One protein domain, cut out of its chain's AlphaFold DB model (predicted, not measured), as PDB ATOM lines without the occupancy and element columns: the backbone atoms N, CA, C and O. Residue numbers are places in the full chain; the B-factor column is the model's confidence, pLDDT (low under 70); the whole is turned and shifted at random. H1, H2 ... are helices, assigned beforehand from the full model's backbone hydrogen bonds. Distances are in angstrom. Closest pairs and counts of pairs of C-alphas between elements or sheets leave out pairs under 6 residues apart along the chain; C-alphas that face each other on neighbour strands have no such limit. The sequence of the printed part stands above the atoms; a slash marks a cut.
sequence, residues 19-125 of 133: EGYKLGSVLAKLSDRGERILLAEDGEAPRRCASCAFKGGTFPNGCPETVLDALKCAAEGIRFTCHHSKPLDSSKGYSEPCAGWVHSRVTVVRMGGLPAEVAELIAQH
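Overview. This is residues 19 to 125 of the 133 residues of an uncharacterized protein of Paraburkholderia sp. BL23I1N1 (UniProt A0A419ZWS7). A long helix, H1, is crossed near its middle by H3, and H2 packs on both; H4 sticks out, with residues 115 to 125 standing free. The 107 printed residues, all helix by class, have four named helices, H1 to H4, and no named strand. The whole is compact, radius of gyration of the C-alphas 14.2 A, spanning 43 by 33 by 25 A.

Along the chain. H1, residues 19 to 41, begins at C-alpha (-15.579, -24.158, 55.326) and measures 33.9 A. H2 is residues 64 to 76, 17.9 A; H3 99 to 110, 16.7 A; H4 116 to 124, 12.1 A, ending at C-alpha (-41.357, -26.047, 52.743).

Arrangement. Packing is mostly crossed. H1 and H3 touch about perpendicular, 75 degrees, closest C-alphas Ser 31 and Ser 104, 4.2 A. H2 touches residues 19 to 27 of H1 alone, at a steep tilt of 39 degrees, the same way, closest C-alphas Gly 20 and Pro 64, 4.3 A. H3 touches residues 70 to 75 of H2 alone, at a steep tilt of 46 degrees, the same way, closest C-alphas Ala 74 and Arg 105, 5.6 A. H4 is apart from H1, H2 and H3. Every O i to N i+4 pair is within hydrogen-bond range in H2, H3 and H4; in H1 18 of 19.

Size, cuts and confidence. The C-alphas farthest apart, Ser 90 and Glu 117, are 43.4 A apart. The printed part has no cut. Links H1 to H2 and H2 to H3 are long. Residues 87 to 93 and 112 to 125 have pLDDT under 70.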
ATOM      1  N   GLU A  19     -14.154 -24.264  55.656       96.62
ATOM      2  CA  GLU A  19     -15.579 -24.158  55.326       96.62
ATOM      3  C   GLU A  19     -15.917 -22.775  54.772       96.62
ATOM      4  O   GLU A  19     -16.646 -22.665  53.785       96.62
ATOM      5  N   GLY A  20     -15.339 -21.723  55.354       97.00
ATOM      6  CA  GLY A  20     -15.503 -20.360  54.875       97.00
ATOM      7  C   GLY A  20     -14.954 -20.175  53.464       97.00
ATOM      8  O   GLY A  20     -15.638 -19.576  52.645       97.00
ATOM      9  N   TYR A  21     -13.812 -20.778  53.112       98.00
ATOM     10  CA  TYR A  21     -13.323 -20.775  51.724       98.00
ATOM     11  C   TYR A  21     -14.219 -21.566  50.764       98.00
ATOM     12  O   TYR A  21     -14.416 -21.144  49.623       98.00
ATOM     13  N   LYS A  22     -14.789 -22.699  51.200       97.38
ATOM     14  CA  LYS A  22     -15.762 -23.448  50.383       97.38
ATOM     15  C   LYS A  22     -16.977 -22.576  50.073       97.38
ATOM     16  O   LYS A  22     -17.342 -22.449  48.903       97.38
ATOM     17  N   LEU A  23     -17.543 -21.922  51.088       95.69
ATOM     18  CA  LEU A  23     -18.656 -20.987  50.924       95.69
ATOM     19  C   LEU A  23     -18.253 -19.779  50.063       95.69
ATOM     20  O   LEU A  23     -18.946 -19.418  49.113       95.69
ATOM     21  N   GLY A  24     -17.086 -19.200  50.335       97.69
ATOM     22  CA  GLY A  24     -16.525 -18.073  49.601       97.69
ATOM     23  C   GLY A  24     -16.320 -18.363  48.121       97.69
ATOM     24  O   GLY A  24     -16.526 -17.479  47.289       97.69
ATOM     25  N   SER A  25     -15.996 -19.606  47.760       98.06
ATOM     26  CA  SER A  25     -15.884 -20.016  46.360       98.06
ATOM     27  C   SER A  25     -17.213 -19.890  45.604       98.06
ATOM     28  O   SER A  25     -17.214 -19.561  44.418       98.06
ATOM     29  N   VAL A  26     -18.349 -20.097  46.282       96.00
ATOM     30  CA  VAL A  26     -19.688 -19.917  45.700       96.00
ATOM     31  C   VAL A  26     -19.964 -18.432  45.478       96.00
ATOM     32  O   VAL A  26     -20.354 -18.039  44.378       96.00
ATOM     33  N   LEU A  27     -19.678 -17.592  46.479       97.38
ATOM     34  CA  LEU A  27     -19.823 -16.136  46.379       97.38
ATOM     35  C   LEU A  27     -18.952 -15.536  45.259       97.38
ATOM     36  O   LEU A  27     -19.396 -14.666  44.505       97.38
ATOM     37  N   ALA A  28     -17.720 -16.029  45.124       98.44
ATOM     38  CA  ALA A  28     -16.809 -15.621  44.063       98.44
ATOM     39  C   ALA A  28     -17.359 -15.999  42.682       98.44
ATOM     40  O   ALA A  28     -17.463 -15.137  41.817       98.44
ATOM     41  N   LYS A  29     -17.827 -17.241  42.496       97.88
ATOM     42  CA  LYS A  29     -18.435 -17.690  41.229       97.88
ATOM     43  C   LYS A  29     -19.665 -16.867  40.836       97.88
ATOM     44  O   LYS A  29     -19.817 -16.532  39.662       97.88
ATOM     45  N   LEU A  30     -20.520 -16.520  41.802       96.19
ATOM     46  CA  LEU A  30     -21.660 -15.617  41.590       96.19
ATOM     47  C   LEU A  30     -21.201 -14.256  41.052       96.19
ATOM     48  O   LEU A  30     -21.793 -13.723  40.113       96.19
ATOM     49  N   SER A  31     -20.125 -13.716  41.614       98.06
ATOM     50  CA  SER A  31     -19.579 -12.410  41.239       98.06
ATOM     51  C   SER A  31     -18.832 -12.444  39.907       98.06
ATOM     52  O   SER A  31     -18.973 -11.531  39.101       98.06
ATOM     53  N   ASP A  32     -18.069 -13.499  39.637       98.44
ATOM     54  CA  ASP A  32     -17.351 -13.678  38.373       98.44
ATOM     55  C   ASP A  32     -18.327 -13.844  37.202       98.44
ATOM     56  O   ASP A  32     -18.089 -13.333  36.109       98.44
ATOM     57  N   ARG A  33     -19.461 -14.523  37.420       97.38
ATOM     58  CA  ARG A  33     -20.526 -14.608  36.414       97.38
ATOM     59  C   ARG A  33     -21.112 -13.234  36.095       97.38
ATOM     60  O   ARG A  33     -21.280 -12.920  34.922       97.38
ATOM     61  N   GLY A  34     -21.385 -12.423  37.111       96.62
ATOM     62  CA  GLY A  34     -21.971 -11.097  36.926       96.62
ATOM     63  C   GLY A  34     -21.021 -10.128  36.241       96.62
ATOM     64  O   GLY A  34     -21.436  -9.374  35.372       96.62
ATOM     65  N   GLU A  35     -19.730 -10.214  36.564       98.25
ATOM     66  CA  GLU A  35     -18.676  -9.473  35.869       98.25
ATOM     67  C   GLU A  35     -18.651  -9.796  34.374       98.25
ATOM     68  O   GLU A  35     -18.599  -8.888  33.555       98.25
ATOM     69  N   ARG A  36     -18.740 -11.082  34.005       98.06
ATOM     70  CA  ARG A  36     -18.793 -11.488  32.592       98.06
ATOM     71  C   ARG A  36     -20.035 -10.965  31.879       98.06
ATOM     72  O   ARG A  36     -19.933 -10.633  30.708       98.06
ATOM     73  N   ILE A  37     -21.180 -10.912  32.565       95.62
ATOM     74  CA  ILE A  37     -22.415 -10.345  32.005       95.62
ATOM     75  C   ILE A  37     -22.216  -8.853  31.722       95.62
ATOM     76  O   ILE A  37     -22.421  -8.433  30.592       95.62
ATOM     77  N   LEU A  38     -21.739  -8.084  32.704       95.62
ATOM     78  CA  LEU A  38     -21.478  -6.647  32.546       95.62
ATOM     79  C   LEU A  38     -20.467  -6.365  31.427       95.62
ATOM     80  O   LEU A  38     -20.717  -5.545  30.555       95.62
ATOM     81  N   LEU A  39     -19.361  -7.113  31.380       97.00
ATOM     82  CA  LEU A  39     -18.374  -6.969  30.308       97.00
ATOM     83  C   LEU A  39     -18.945  -7.297  28.921       97.00
ATOM     84  O   LEU A  39     -18.509  -6.706  27.938       97.00
ATOM     85  N   ALA A  40     -19.885  -8.241  28.825       96.25
ATOM     86  CA  ALA A  40     -20.502  -8.617  27.555       96.25
ATOM     87  C   ALA A  40     -21.584  -7.625  27.095       96.25
ATOM     88  O   ALA A  40     -21.731  -7.423  25.893       96.25
ATOM     89  N   GLU A  41     -22.342  -7.041  28.026       93.31
ATOM     90  CA  GLU A  41     -23.457  -6.131  27.731       93.31
ATOM     91  C   GLU A  41     -22.995  -4.671  27.610       93.31
ATOM     92  O   GLU A  41     -23.346  -3.994  26.647       93.31
ATOM     93  N   ASP A  42     -22.162  -4.214  28.547       93.00
ATOM     94  CA  ASP A  42     -21.795  -2.803  28.705       93.00
ATOM     95  C   ASP A  42     -20.343  -2.515  28.283       93.00
ATOM     96  O   ASP A  42     -19.929  -1.361  28.184       93.00
ATOM     97  N   GLY A  43     -19.531  -3.554  28.050       95.12
ATOM     98  CA  GLY A  43     -18.103  -3.417  27.737       95.12
ATOM     99  C   GLY A  43     -17.231  -3.015  28.935       95.12
ATOM    100  O   GLY A  43     -16.005  -2.973  28.817       95.12
ATOM    101  N   GLU A  44     -17.833  -2.768  30.098       94.75
ATOM    102  CA  GLU A  44     -17.149  -2.396  31.332       94.75
ATOM    103  C   GLU A  44     -17.763  -3.073  32.564       94.75
ATOM    104  O   GLU A  44     -18.935  -3.435  32.595       94.75
ATOM    105  N   ALA A  45     -16.954  -3.258  33.609       94.94
ATOM    106  CA  ALA A  45     -17.410  -3.740  34.908       94.94
ATOM    107  C   ALA A  45     -16.601  -3.070  36.033       94.94
ATOM    108  O   ALA A  45     -15.378  -2.914  35.903       94.94
ATOM    109  N   PRO A  46     -17.232  -2.671  37.154       94.75
ATOM    110  CA  PRO A  46     -16.518  -2.026  38.247       94.75
ATOM    111  C   PRO A  46     -15.487  -2.972  38.880       94.75
ATOM    112  O   PRO A  46     -15.727  -4.150  39.135       94.75
ATOM    113  N   ARG A  47     -14.292  -2.458  39.185       95.06
ATOM    114  CA  ARG A  47     -13.207  -3.304  39.705       95.06
ATOM    115  C   ARG A  47     -13.401  -3.663  41.178       95.06
ATOM    116  O   ARG A  47     -13.562  -2.794  42.034       95.06
ATOM    117  N   ARG A  48     -13.291  -4.958  41.499       95.81
ATOM    118  CA  ARG A  48     -13.201  -5.456  42.885       95.81
ATOM    119  C   ARG A  48     -11.859  -5.057  43.515       95.81
ATOM    120  O   ARG A  48     -10.821  -5.127  42.861       95.81
ATOM    121  N   CYS A  49     -11.861  -4.686  44.799       94.56
ATOM    122  CA  CYS A  49     -10.618  -4.407  45.527       94.56
ATOM    123  C   CYS A  49      -9.764  -5.678  45.726       94.56
ATOM    124  O   CYS A  49     -10.255  -6.805  45.625       94.56
ATOM    125  N   ALA A  50      -8.471  -5.509  46.023       94.81
ATOM    126  CA  ALA A  50      -7.532  -6.628  46.166       94.81
ATOM    127  C   ALA A  50      -7.923  -7.614  47.286       94.81
ATOM    128  O   ALA A  50      -7.779  -8.822  47.120       94.81
ATOM    129  N   SER A  51      -8.470  -7.092  48.384       94.00
ATOM    130  CA  SER A  51      -8.956  -7.810  49.569       94.00
ATOM    131  C   SER A  51     -10.468  -8.086  49.515       94.00
ATOM    132  O   SER A  51     -11.128  -8.155  50.544       94.00
ATOM    133  N   CYS A  52     -11.080  -8.179  48.333       95.94
ATOM    134  CA  CYS A  52     -12.536  -8.294  48.232       95.94
ATOM    135  C   CYS A  52     -13.054  -9.666  48.695       95.94
ATOM    136  O   CYS A  52     -12.638 -10.692  48.160       95.94
ATOM    137  N   ALA A  53     -14.050  -9.686  49.589       96.62
ATOM    138  CA  ALA A  53     -14.734 -10.914  50.017       96.62
ATOM    139  C   ALA A  53     -15.430 -11.667  48.865       96.62
ATOM    140  O   ALA A  53     -15.643 -12.869  48.951       96.62
ATOM    141  N   PHE A  54     -15.742 -10.975  47.768       98.12
ATOM    142  CA  PHE A  54     -16.329 -11.545  46.551       98.12
ATOM    143  C   PHE A  54     -15.270 -12.038  45.547       98.12
ATOM    144  O   PHE A  54     -15.609 -12.417  44.430       98.12
ATOM    145  N   LYS A  55     -13.979 -11.997  45.902       98.06
ATOM    146  CA  LYS A  55     -12.875 -12.524  45.092       98.06
ATOM    147  C   LYS A  55     -12.345 -13.802  45.737       98.06
ATOM    148  O   LYS A  55     -11.957 -13.786  46.905       98.06
ATOM    149  N   GLY A  56     -12.306 -14.883  44.959       97.75
ATOM    150  CA  GLY A  56     -11.863 -16.199  45.417       97.75
ATOM    151  C   GLY A  56     -10.458 -16.176  46.023       97.75
ATOM    152  O   GLY A  56      -9.550 -15.556  45.467       97.75
ATOM    153  N   GLY A  57     -10.286 -16.850  47.161       95.38
ATOM    154  CA  GLY A  57      -8.978 -17.060  47.795       95.38
ATOM    155  C   GLY A  57      -8.420 -15.863  48.571       95.38
ATOM    156  O   GLY A  57      -7.322 -15.951  49.112       95.38
ATOM    157  N   THR A  58      -9.149 -14.747  48.663       97.19
ATOM    158  CA  THR A  58      -8.755 -13.650  49.558       97.19
ATOM    159  C   THR A  58      -9.041 -14.006  51.018       97.19
ATOM    160  O   THR A  58      -9.935 -14.796  51.316       97.19
ATOM    161  N   PHE A  59      -8.317 -13.376  51.949       96.50
ATOM    162  CA  PHE A  59      -8.518 -13.584  53.386       96.50
ATOM    163  C   PHE A  59      -9.991 -13.426  53.831       96.50
ATOM    164  O   PHE A  59     -10.517 -14.353  54.449       96.50
ATOM    165  N   PRO A  60     -10.717 -12.341  53.478       95.50
ATOM    166  CA  PRO A  60     -12.127 -12.216  53.852       95.50
ATOM    167  C   PRO A  60     -13.057 -13.167  53.089       95.50
ATOM    168  O   PRO A  60     -14.105 -13.516  53.619       95.50
ATOM    169  N   ASN A  61     -12.684 -13.645  51.895       97.62
ATOM    170  CA  ASN A  61     -13.435 -14.694  51.195       97.62
ATOM    171  C   ASN A  61     -13.349 -16.055  51.909       97.62
ATOM    172  O   ASN A  61     -14.184 -16.918  51.679       97.62
ATOM    173  N   GLY A  62     -12.373 -16.245  52.799       97.44
ATOM    174  CA  GLY A  62     -12.293 -17.418  53.662       97.44
ATOM    175  C   GLY A  62     -13.091 -17.309  54.960       97.44
ATOM    176  O   GLY A  62     -13.140 -18.289  55.694       97.44
ATOM    177  N   CYS A  63     -13.670 -16.148  55.288       97.06
ATOM    178  CA  CYS A  63     -14.281 -15.878  56.592       97.06
ATOM    179  C   CYS A  63     -15.795 -16.145  56.563       97.06
ATOM    180  O   CYS A  63     -16.505 -15.399  55.887       97.06
ATOM    181  N   PRO A  64     -16.316 -17.156  57.289       96.00
ATOM    182  CA  PRO A  64     -17.728 -17.538  57.207       96.00
ATOM    183  C   PRO A  64     -18.708 -16.392  57.472       96.00
ATOM    184  O   PRO A  64     -19.625 -16.206  56.685       96.00
ATOM    185  N   GLU A  65     -18.490 -15.603  58.529       94.06
ATOM    186  CA  GLU A  65     -19.357 -14.471  58.903       94.06
ATOM    187  C   GLU A  65     -19.439 -13.441  57.767       94.06
ATOM    188  O   GLU A  65     -20.513 -13.177  57.232       94.06
ATOM    189  N   THR A  66     -18.283 -12.960  57.305       93.62
ATOM    190  CA  THR A  66     -18.174 -12.001  56.197       93.62
ATOM    191  C   THR A  66     -18.812 -12.518  54.909       93.62
ATOM    192  O   THR A  66     -19.481 -11.766  54.200       93.62
ATOM    193  N   VAL A  67     -18.605 -13.795  54.578       96.38
ATOM    194  CA  VAL A  67     -19.156 -14.393  53.356       96.38
ATOM    195  C   VAL A  67     -20.669 -14.589  53.466       96.38
ATOM    196  O   VAL A  67     -21.367 -14.331  52.486       96.38
ATOM    197  N   LEU A  68     -21.189 -15.013  54.621       95.62
ATOM    198  CA  LEU A  68     -22.628 -15.166  54.848       95.62
ATOM    199  C   LEU A  68     -23.347 -13.817  54.801       95.62
ATOM    200  O   LEU A  68     -24.364 -13.711  54.116       95.62
ATOM    201  N   ASP A  69     -22.793 -12.783  55.433       95.00
ATOM    202  CA  ASP A  69     -23.340 -11.424  55.368       95.00
ATOM    203  C   ASP A  69     -23.356 -10.896  53.930       95.00
ATOM    204  O   ASP A  69     -24.372 -10.385  53.452       95.00
ATOM    205  N   ALA A  70     -22.249 -11.072  53.202       95.44
ATOM    206  CA  ALA A  70     -22.146 -10.684  51.801       95.44
ATOM    207  C   ALA A  70     -23.148 -11.441  50.912       95.44
ATOM    208  O   ALA A  70     -23.787 -10.833  50.049       95.44
ATOM    209  N   LEU A  71     -23.315 -12.748  51.134       94.25
ATOM    210  CA  LEU A  71     -24.249 -13.587  50.390       94.25
ATOM    211  C   LEU A  71     -25.704 -13.212  50.688       94.25
ATOM    212  O   LEU A  71     -26.490 -13.080  49.752       94.25
ATOM    213  N   LYS A  72     -26.056 -12.975  51.958       93.00
ATOM    214  CA  LYS A  72     -27.382 -12.491  52.371       93.00
ATOM    215  C   LYS A  72     -27.698 -11.149  51.714       93.00
ATOM    216  O   LYS A  72     -28.735 -11.014  51.074       93.00
ATOM    217  N   CYS A  73     -26.768 -10.193  51.772       94.56
ATOM    218  CA  CYS A  73     -26.920  -8.893  51.116       94.56
ATOM    219  C   CYS A  73     -27.110  -9.024  49.596       94.56
ATOM    220  O   CYS A  73     -27.935  -8.330  48.999       94.56
ATOM    221  N   ALA A  74     -26.367  -9.925  48.949       93.69
ATOM    222  CA  ALA A  74     -26.530 -10.203  47.526       93.69
ATOM    223  C   ALA A  74     -27.888 -10.857  47.213       93.69
ATOM    224  O   ALA A  74     -28.533 -10.474  46.240       93.69
ATOM    225  N   ALA A  75     -28.351 -11.807  48.023       90.44
ATOM    226  CA  ALA A  75     -29.637 -12.474  47.829       90.44
ATOM    227  C   ALA A  75     -30.820 -11.510  48.028       90.44
ATOM    228  O   ALA A  75     -31.684 -11.406  47.160       90.44
ATOM    229  N   GLU A  76     -30.812 -10.747  49.122       89.94
ATOM    230  CA  GLU A  76     -31.908  -9.859  49.536       89.94
ATOM    231  C   GLU A  76     -31.882  -8.492  48.835       89.94
ATOM    232  O   GLU A  76     -32.798  -7.691  48.989       89.94
ATOM    233  N   GLY A  77     -30.834  -8.191  48.062       89.44
ATOM    234  CA  GLY A  77     -30.679  -6.882  47.423       89.44
ATOM    235  C   GLY A  77     -30.335  -5.753  48.400       89.44
ATOM    236  O   GLY A  77     -30.373  -4.585  48.012       89.44
ATOM    237  N   ILE A  78     -29.959  -6.079  49.638       92.50
ATOM    238  CA  ILE A  78     -29.458  -5.113  50.616       92.50
ATOM    239  C   ILE A  78     -28.060  -4.666  50.188       92.50
ATOM    240  O   ILE A  78     -27.203  -5.485  49.854       92.50
ATOM    241  N   ARG A  79     -27.819  -3.352  50.190       90.88
ATOM    242  CA  ARG A  79     -26.543  -2.772  49.757       90.88
ATOM    243  C   ARG A  79     -25.396  -3.231  50.659       90.88
ATOM    244  O   ARG A  79     -25.380  -2.912  51.843       90.88
ATOM    245  N   PHE A  80     -24.396  -3.885  50.070       92.00
ATOM    246  CA  PHE A  80     -23.124  -4.181  50.731       92.00
ATOM    247  C   PHE A  80     -22.068  -3.150  50.318       92.00
ATOM    248  O   PHE A  80     -21.809  -2.953  49.127       92.00
ATOM    249  N   THR A  81     -21.450  -2.482  51.287       90.62
ATOM    250  CA  THR A  81     -20.544  -1.352  51.036       90.62
ATOM    251  C   THR A  81     -19.079  -1.777  50.935       90.62
ATOM    252  O   THR A  81     -18.646  -2.744  51.562       90.62
ATOM    253  N   CYS A  82     -18.283  -1.058  50.143       90.00
ATOM    254  CA  CYS A  82     -16.861  -1.346  49.968       90.00
ATOM    255  C   CYS A  82     -16.014  -0.769  51.108       90.00
ATOM    256  O   CYS A  82     -15.935   0.450  51.249       90.00
ATOM    257  N   HIS A  83     -15.266  -1.614  51.825       83.38
ATOM    258  CA  HIS A  83     -14.385  -1.174  52.916       83.38
ATOM    259  C   HIS A  83     -13.156  -0.341  52.487       83.38
ATOM    260  O   HIS A  83     -12.418   0.156  53.330       83.38
ATOM    261  N   HIS A  84     -12.909  -0.197  51.179       83.38
ATOM    262  CA  HIS A  84     -11.875   0.695  50.631       83.38
ATOM    263  C   HIS A  84     -12.427   2.065  50.210       83.38
ATOM    264  O   HIS A  84     -11.660   2.919  49.770       83.38
ATOM    265  N   SER A  85     -13.744   2.274  50.275       76.56
ATOM    266  CA  SER A  85     -14.327   3.579  49.954       76.56
ATOM    267  C   SER A  85     -14.162   4.562  51.112       76.56
ATOM    268  O   SER A  85     -13.756   4.180  52.211       76.56
ATOM    269  N   LYS A  86     -14.432   5.850  50.865       70.81
ATOM    270  CA  LYS A  86     -14.364   6.852  51.930       70.81
ATOM    271  C   LYS A  86     -15.413   6.519  53.003       70.81
ATOM    272  O   LYS A  86     -16.565   6.247  52.647       70.81
ATOM    273  N   PRO A  87     -15.045   6.539  54.294       66.38
ATOM    274  CA  PRO A  87     -16.029   6.482  55.364       66.38
ATOM    275  C   PRO A  87     -16.976   7.682  55.247       66.38
ATOM    276  O   PRO A  87     -16.513   8.786  54.953       66.38
ATOM    277  N   LEU A  88     -18.280   7.492  55.467       63.66
ATOM    278  CA  LEU A  88     -19.216   8.630  55.507       63.66
ATOM    279  C   LEU A  88     -19.034   9.451  56.797       63.66
ATOM    280  O   LEU A  88     -19.259  10.656  56.799       63.66
ATOM    281  N   ASP A  89     -18.615   8.787  57.877       63.50
ATOM    282  CA  ASP A  89     -18.172   9.334  59.164       63.50
ATOM    283  C   ASP A  89     -17.376   8.226  59.890       63.50
ATOM    284  O   ASP A  89     -17.554   7.042  59.599       63.50
ATOM    285  N   SER A  90     -16.543   8.591  60.865       58.25
ATOM    286  CA  SER A  90     -15.827   7.691  61.782       58.25
ATOM    287  C   SER A  90     -16.721   6.649  62.474       58.25
ATOM    288  O   SER A  90     -16.226   5.616  62.915       58.25
ATOM    289  N   SER A  91     -18.038   6.887  62.528       56.34
ATOM    290  CA  SER A  91     -19.038   5.981  63.102       56.34
ATOM    291  C   SER A  91     -20.002   5.348  62.083       56.34
ATOM    292  O   SER A  91     -20.792   4.477  62.450       56.34
ATOM    293  N   LYS A  92     -19.980   5.764  60.805       53.03
ATOM    294  CA  LYS A  92     -21.042   5.437  59.832       53.03
ATOM    295  C   LYS A  92     -20.496   4.877  58.528       53.03
ATOM    296  O   LYS A  92     -20.560   5.537  57.503       53.03
ATOM    297  N   GLY A  93     -20.041   3.628  58.560       61.16
ATOM    298  CA  GLY A  93     -19.890   2.782  57.372       61.16
ATOM    299  C   GLY A  93     -19.166   3.416  56.174       61.16
ATOM    300  O   GLY A  93     -18.402   4.370  56.286       61.16
ATOM    301  N   TYR A  94     -19.399   2.850  54.999       75.06
ATOM    302  CA  TYR A  94     -18.680   3.158  53.764       75.06
ATOM    303  C   TYR A  94     -19.654   3.688  52.700       75.06
ATOM    304  O   TYR A  94     -20.790   3.220  52.631       75.06
ATOM    305  N   SER A  95     -19.242   4.667  51.884       73.81
ATOM    306  CA  SER A  95     -20.167   5.377  50.979       73.81
ATOM    307  C   SER A  95     -20.543   4.586  49.724       73.81
ATOM    308  O   SER A  95     -21.687   4.643  49.263       73.81
ATOM    309  N   GLU A  96     -19.586   3.832  49.179       84.75
ATOM    310  CA  GLU A  96     -19.728   3.220  47.860       84.75
ATOM    311  C   GLU A  96     -20.173   1.758  47.935       84.75
ATOM    312  O   GLU A  96     -19.739   1.009  48.825       84.75
ATOM    313  N   PRO A  97     -20.994   1.299  46.974       92.00
ATOM    314  CA  PRO A  97     -21.337  -0.107  46.873       92.00
ATOM    315  C   PRO A  97     -20.083  -0.922  46.543       92.00
ATOM    316  O   PRO A  97     -19.209  -0.510  45.780       92.00
ATOM    317  N   CYS A  98     -19.984  -2.118  47.113       96.06
ATOM    318  CA  CYS A  98     -18.929  -3.047  46.748       96.06
ATOM    319  C   CYS A  98     -19.130  -3.528  45.306       96.06
ATOM    320  O   CYS A  98     -20.178  -4.079  44.982       96.06
ATOM    321  N   ALA A  99     -18.106  -3.401  44.457       96.81
ATOM    322  CA  ALA A  99     -18.153  -3.902  43.079       96.81
ATOM    323  C   ALA A  99     -18.482  -5.404  43.007       96.81
ATOM    324  O   ALA A  99     -19.263  -5.840  42.170       96.81
ATOM    325  N   GLY A 100     -17.958  -6.199  43.946       97.50
ATOM    326  CA  GLY A 100     -18.280  -7.624  44.032       97.50
ATOM    327  C   GLY A 100     -19.758  -7.884  44.314       97.50
ATOM    328  O   GLY A 100     -20.366  -8.733  43.666       97.50
ATOM    329  N   TRP A 101     -20.355  -7.084  45.200       97.69
ATOM    330  CA  TRP A 101     -21.790  -7.122  45.449       97.69
ATOM    331  C   TRP A 101     -22.584  -6.738  44.199       97.69
ATOM    332  O   TRP A 101     -23.479  -7.490  43.820       97.69
ATOM    333  N   VAL A 102     -22.211  -5.654  43.505       97.12
ATOM    334  CA  VAL A 102     -22.846  -5.246  42.236       97.12
ATOM    335  C   VAL A 102     -22.836  -6.401  41.234       97.12
ATOM    336  O   VAL A 102     -23.884  -6.759  40.702       97.12
ATOM    337  N   HIS A 103     -21.689  -7.055  41.038       97.94
ATOM    338  CA  HIS A 103     -21.590  -8.178  40.107       97.94
ATOM    339  C   HIS A 103     -22.471  -9.353  40.552       97.94
ATOM    340  O   HIS A 103     -23.244  -9.891  39.765       97.94
ATOM    341  N   SER A 104     -22.415  -9.737  41.830       96.88
ATOM    342  CA  SER A 104     -23.255 -10.823  42.345       96.88
ATOM    343  C   SER A 104     -24.754 -10.534  42.167       96.88
ATOM    344  O   SER A 104     -25.516 -11.438  41.828       96.88
ATOM    345  N   ARG A 105     -25.172  -9.266  42.302       95.12
ATOM    346  CA  ARG A 105     -26.554  -8.823  42.082       95.12
ATOM    347  C   ARG A 105     -26.987  -8.946  40.634       95.12
ATOM    348  O   ARG A 105     -28.099  -9.409  40.405       95.12
ATOM    349  N   VAL A 106     -26.121  -8.606  39.680       94.94
ATOM    350  CA  VAL A 106     -26.392  -8.842  38.254       94.94
ATOM    351  C   VAL A 106     -26.711 -10.317  38.030       94.94
ATOM    352  O   VAL A 106     -27.746 -10.630  37.450       94.94
ATOM    353  N   THR A 107     -25.903 -11.231  38.574       94.94
ATOM    354  CA  THR A 107     -26.174 -12.672  38.463       94.94
ATOM    355  C   THR A 107     -27.515 -13.064  39.083       94.94
ATOM    356  O   THR A 107     -28.308 -13.728  38.419       94.94
ATOM    357  N   VAL A 108     -27.789 -12.656  40.328       90.31
ATOM    358  CA  VAL A 108     -29.025 -13.029  41.045       90.31
ATOM    359  C   VAL A 108     -30.271 -12.516  40.318       90.31
ATOM    360  O   VAL A 108     -31.236 -13.260  40.154       90.31
ATOM    361  N   VAL A 109     -30.253 -11.268  39.843       88.75
ATOM    362  CA  VAL A 109     -31.382 -10.672  39.113       88.75
ATOM    363  C   VAL A 109     -31.577 -11.351  37.758       88.75
ATOM    364  O   VAL A 109     -32.700 -11.708  37.410       88.75
ATOM    365  N   ARG A 110     -30.497 -11.583  37.001       83.88
ATOM    366  CA  ARG A 110     -30.566 -12.206  35.666       83.88
ATOM    367  C   ARG A 110     -30.954 -13.682  35.709       83.88
ATOM    368  O   ARG A 110     -31.486 -14.190  34.731       83.88
ATOM    369  N   MET A 111     -30.716 -14.361  36.827       78.56
ATOM    370  CA  MET A 111     -31.205 -15.722  37.053       78.56
ATOM    371  C   MET A 111     -32.667 -15.786  37.525       78.56
ATOM    372  O   MET A 111     -33.168 -16.880  37.760       78.56
ATOM    373  N   GLY A 112     -33.366 -14.647  37.625       68.69
ATOM    374  CA  GLY A 112     -34.776 -14.599  38.026       68.69
ATOM    375  C   GLY A 112     -35.006 -14.720  39.535       68.69
ATOM    376  O   GLY A 112     -36.121 -15.019  39.952       68.69
ATOM    377  N   GLY A 113     -33.979 -14.486  40.361       62.53
ATOM    378  CA  GLY A 113     -34.003 -14.769  41.799       62.53
ATOM    379  C   GLY A 113     -33.397 -16.136  42.134       62.53
ATOM    380  O   GLY A 113     -32.593 -16.676  41.373       62.53
ATOM    381  N   LEU A 114     -33.736 -16.688  43.306       57.84
ATOM    382  CA  LEU A 114     -33.439 -18.096  43.587       57.84
ATOM    383  C   LEU A 114     -34.214 -18.966  42.581       57.84
ATOM    384  O   LEU A 114     -35.364 -18.632  42.286       57.84
ATOM    385  N   PRO A 115     -33.637 -20.072  42.071       64.00
ATOM    386  CA  PRO A 115     -34.396 -21.033  41.276       64.00
ATOM    387  C   PRO A 115     -35.695 -21.403  42.000       64.00
ATOM    388  O   PRO A 115     -35.666 -21.591  43.219       64.00
ATOM    389  N   ALA A 116     -36.813 -21.505  41.276       63.38
ATOM    390  CA  ALA A 116     -38.129 -21.766  41.872       63.38
ATOM    391  C   ALA A 116     -38.111 -22.983  42.815       63.38
ATOM    392  O   ALA A 116     -38.611 -22.904  43.929       63.38
ATOM    393  N   GLU A 117     -37.400 -24.044  42.430       59.50
ATOM    394  CA  GLU A 117     -37.184 -25.258  43.231       59.50
ATOM    395  C   GLU A 117     -36.535 -24.974  44.601       59.50
ATOM    396  O   GLU A 117     -36.896 -25.562  45.617       59.50
ATOM    397  N   VAL A 118     -35.586 -24.034  44.655       63.66
ATOM    398  CA  VAL A 118     -34.903 -23.628  45.894       63.66
ATOM    399  C   VAL A 118     -35.799 -22.718  46.737       63.66
ATOM    400  O   VAL A 118     -35.822 -22.844  47.960       63.66
ATOM    401  N   ALA A 119     -36.559 -21.824  46.100       66.38
ATOM    402  CA  ALA A 119     -37.542 -20.990  46.790       66.38
ATOM    403  C   ALA A 119     -38.658 -21.842  47.426       66.38
ATOM    404  O   ALA A 119     -39.046 -21.600  48.569       66.38
ATOM    405  N   GLU A 120     -39.115 -22.883  46.726       65.88
ATOM    406  CA  GLU A 120     -40.082 -23.861  47.227       65.88
ATOM    407  C   GLU A 120     -39.520 -24.693  48.380       65.88
ATOM    408  O   GLU A 120     -40.193 -24.846  49.397       65.88
ATOM    409  N   LEU A 121     -38.272 -25.165  48.289       65.81
ATOM    410  CA  LEU A 121     -37.608 -25.867  49.392       65.81
ATOM    411  C   LEU A 121     -37.523 -24.996  50.654       65.81
ATOM    412  O   LEU A 121     -37.807 -25.487  51.745       65.81
ATOM    413  N   ILE A 122     -37.192 -23.708  50.526       64.25
ATOM    414  CA  ILE A 122     -37.178 -22.766  51.660       64.25
ATOM    415  C   ILE A 122     -38.593 -22.569  52.227       64.25
ATOM    416  O   ILE A 122     -38.767 -22.582  53.443       64.25
ATOM    417  N   ALA A 123     -39.611 -22.438  51.370       67.25
ATOM    418  CA  ALA A 123     -41.004 -22.314  51.804       67.25
ATOM    419  C   ALA A 123     -41.521 -23.578  52.522       67.25
ATOM    420  O   ALA A 123     -42.329 -23.480  53.449       67.25
ATOM    421  N   GLN A 124     -41.045 -24.759  52.117       64.00
ATOM    422  CA  GLN A 124     -41.357 -26.047  52.743       64.00
ATOM    423  C   GLN A 124     -40.639 -26.226  54.086       64.00
ATOM    424  O   GLN A 124     -41.218 -26.768  55.026       64.00
ATOM    425  N   HIS A 125     -39.411 -25.722  54.214       61.16
ATOM    426  CA  HIS A 125     -38.638 -25.750  55.455       61.16
ATOM    427  C   HIS A 125     -38.950 -24.537  56.323       61.16
ATOM    428  O   HIS A 125     -38.022 -23.825  56.695       61.16
TER     429      HIS A 125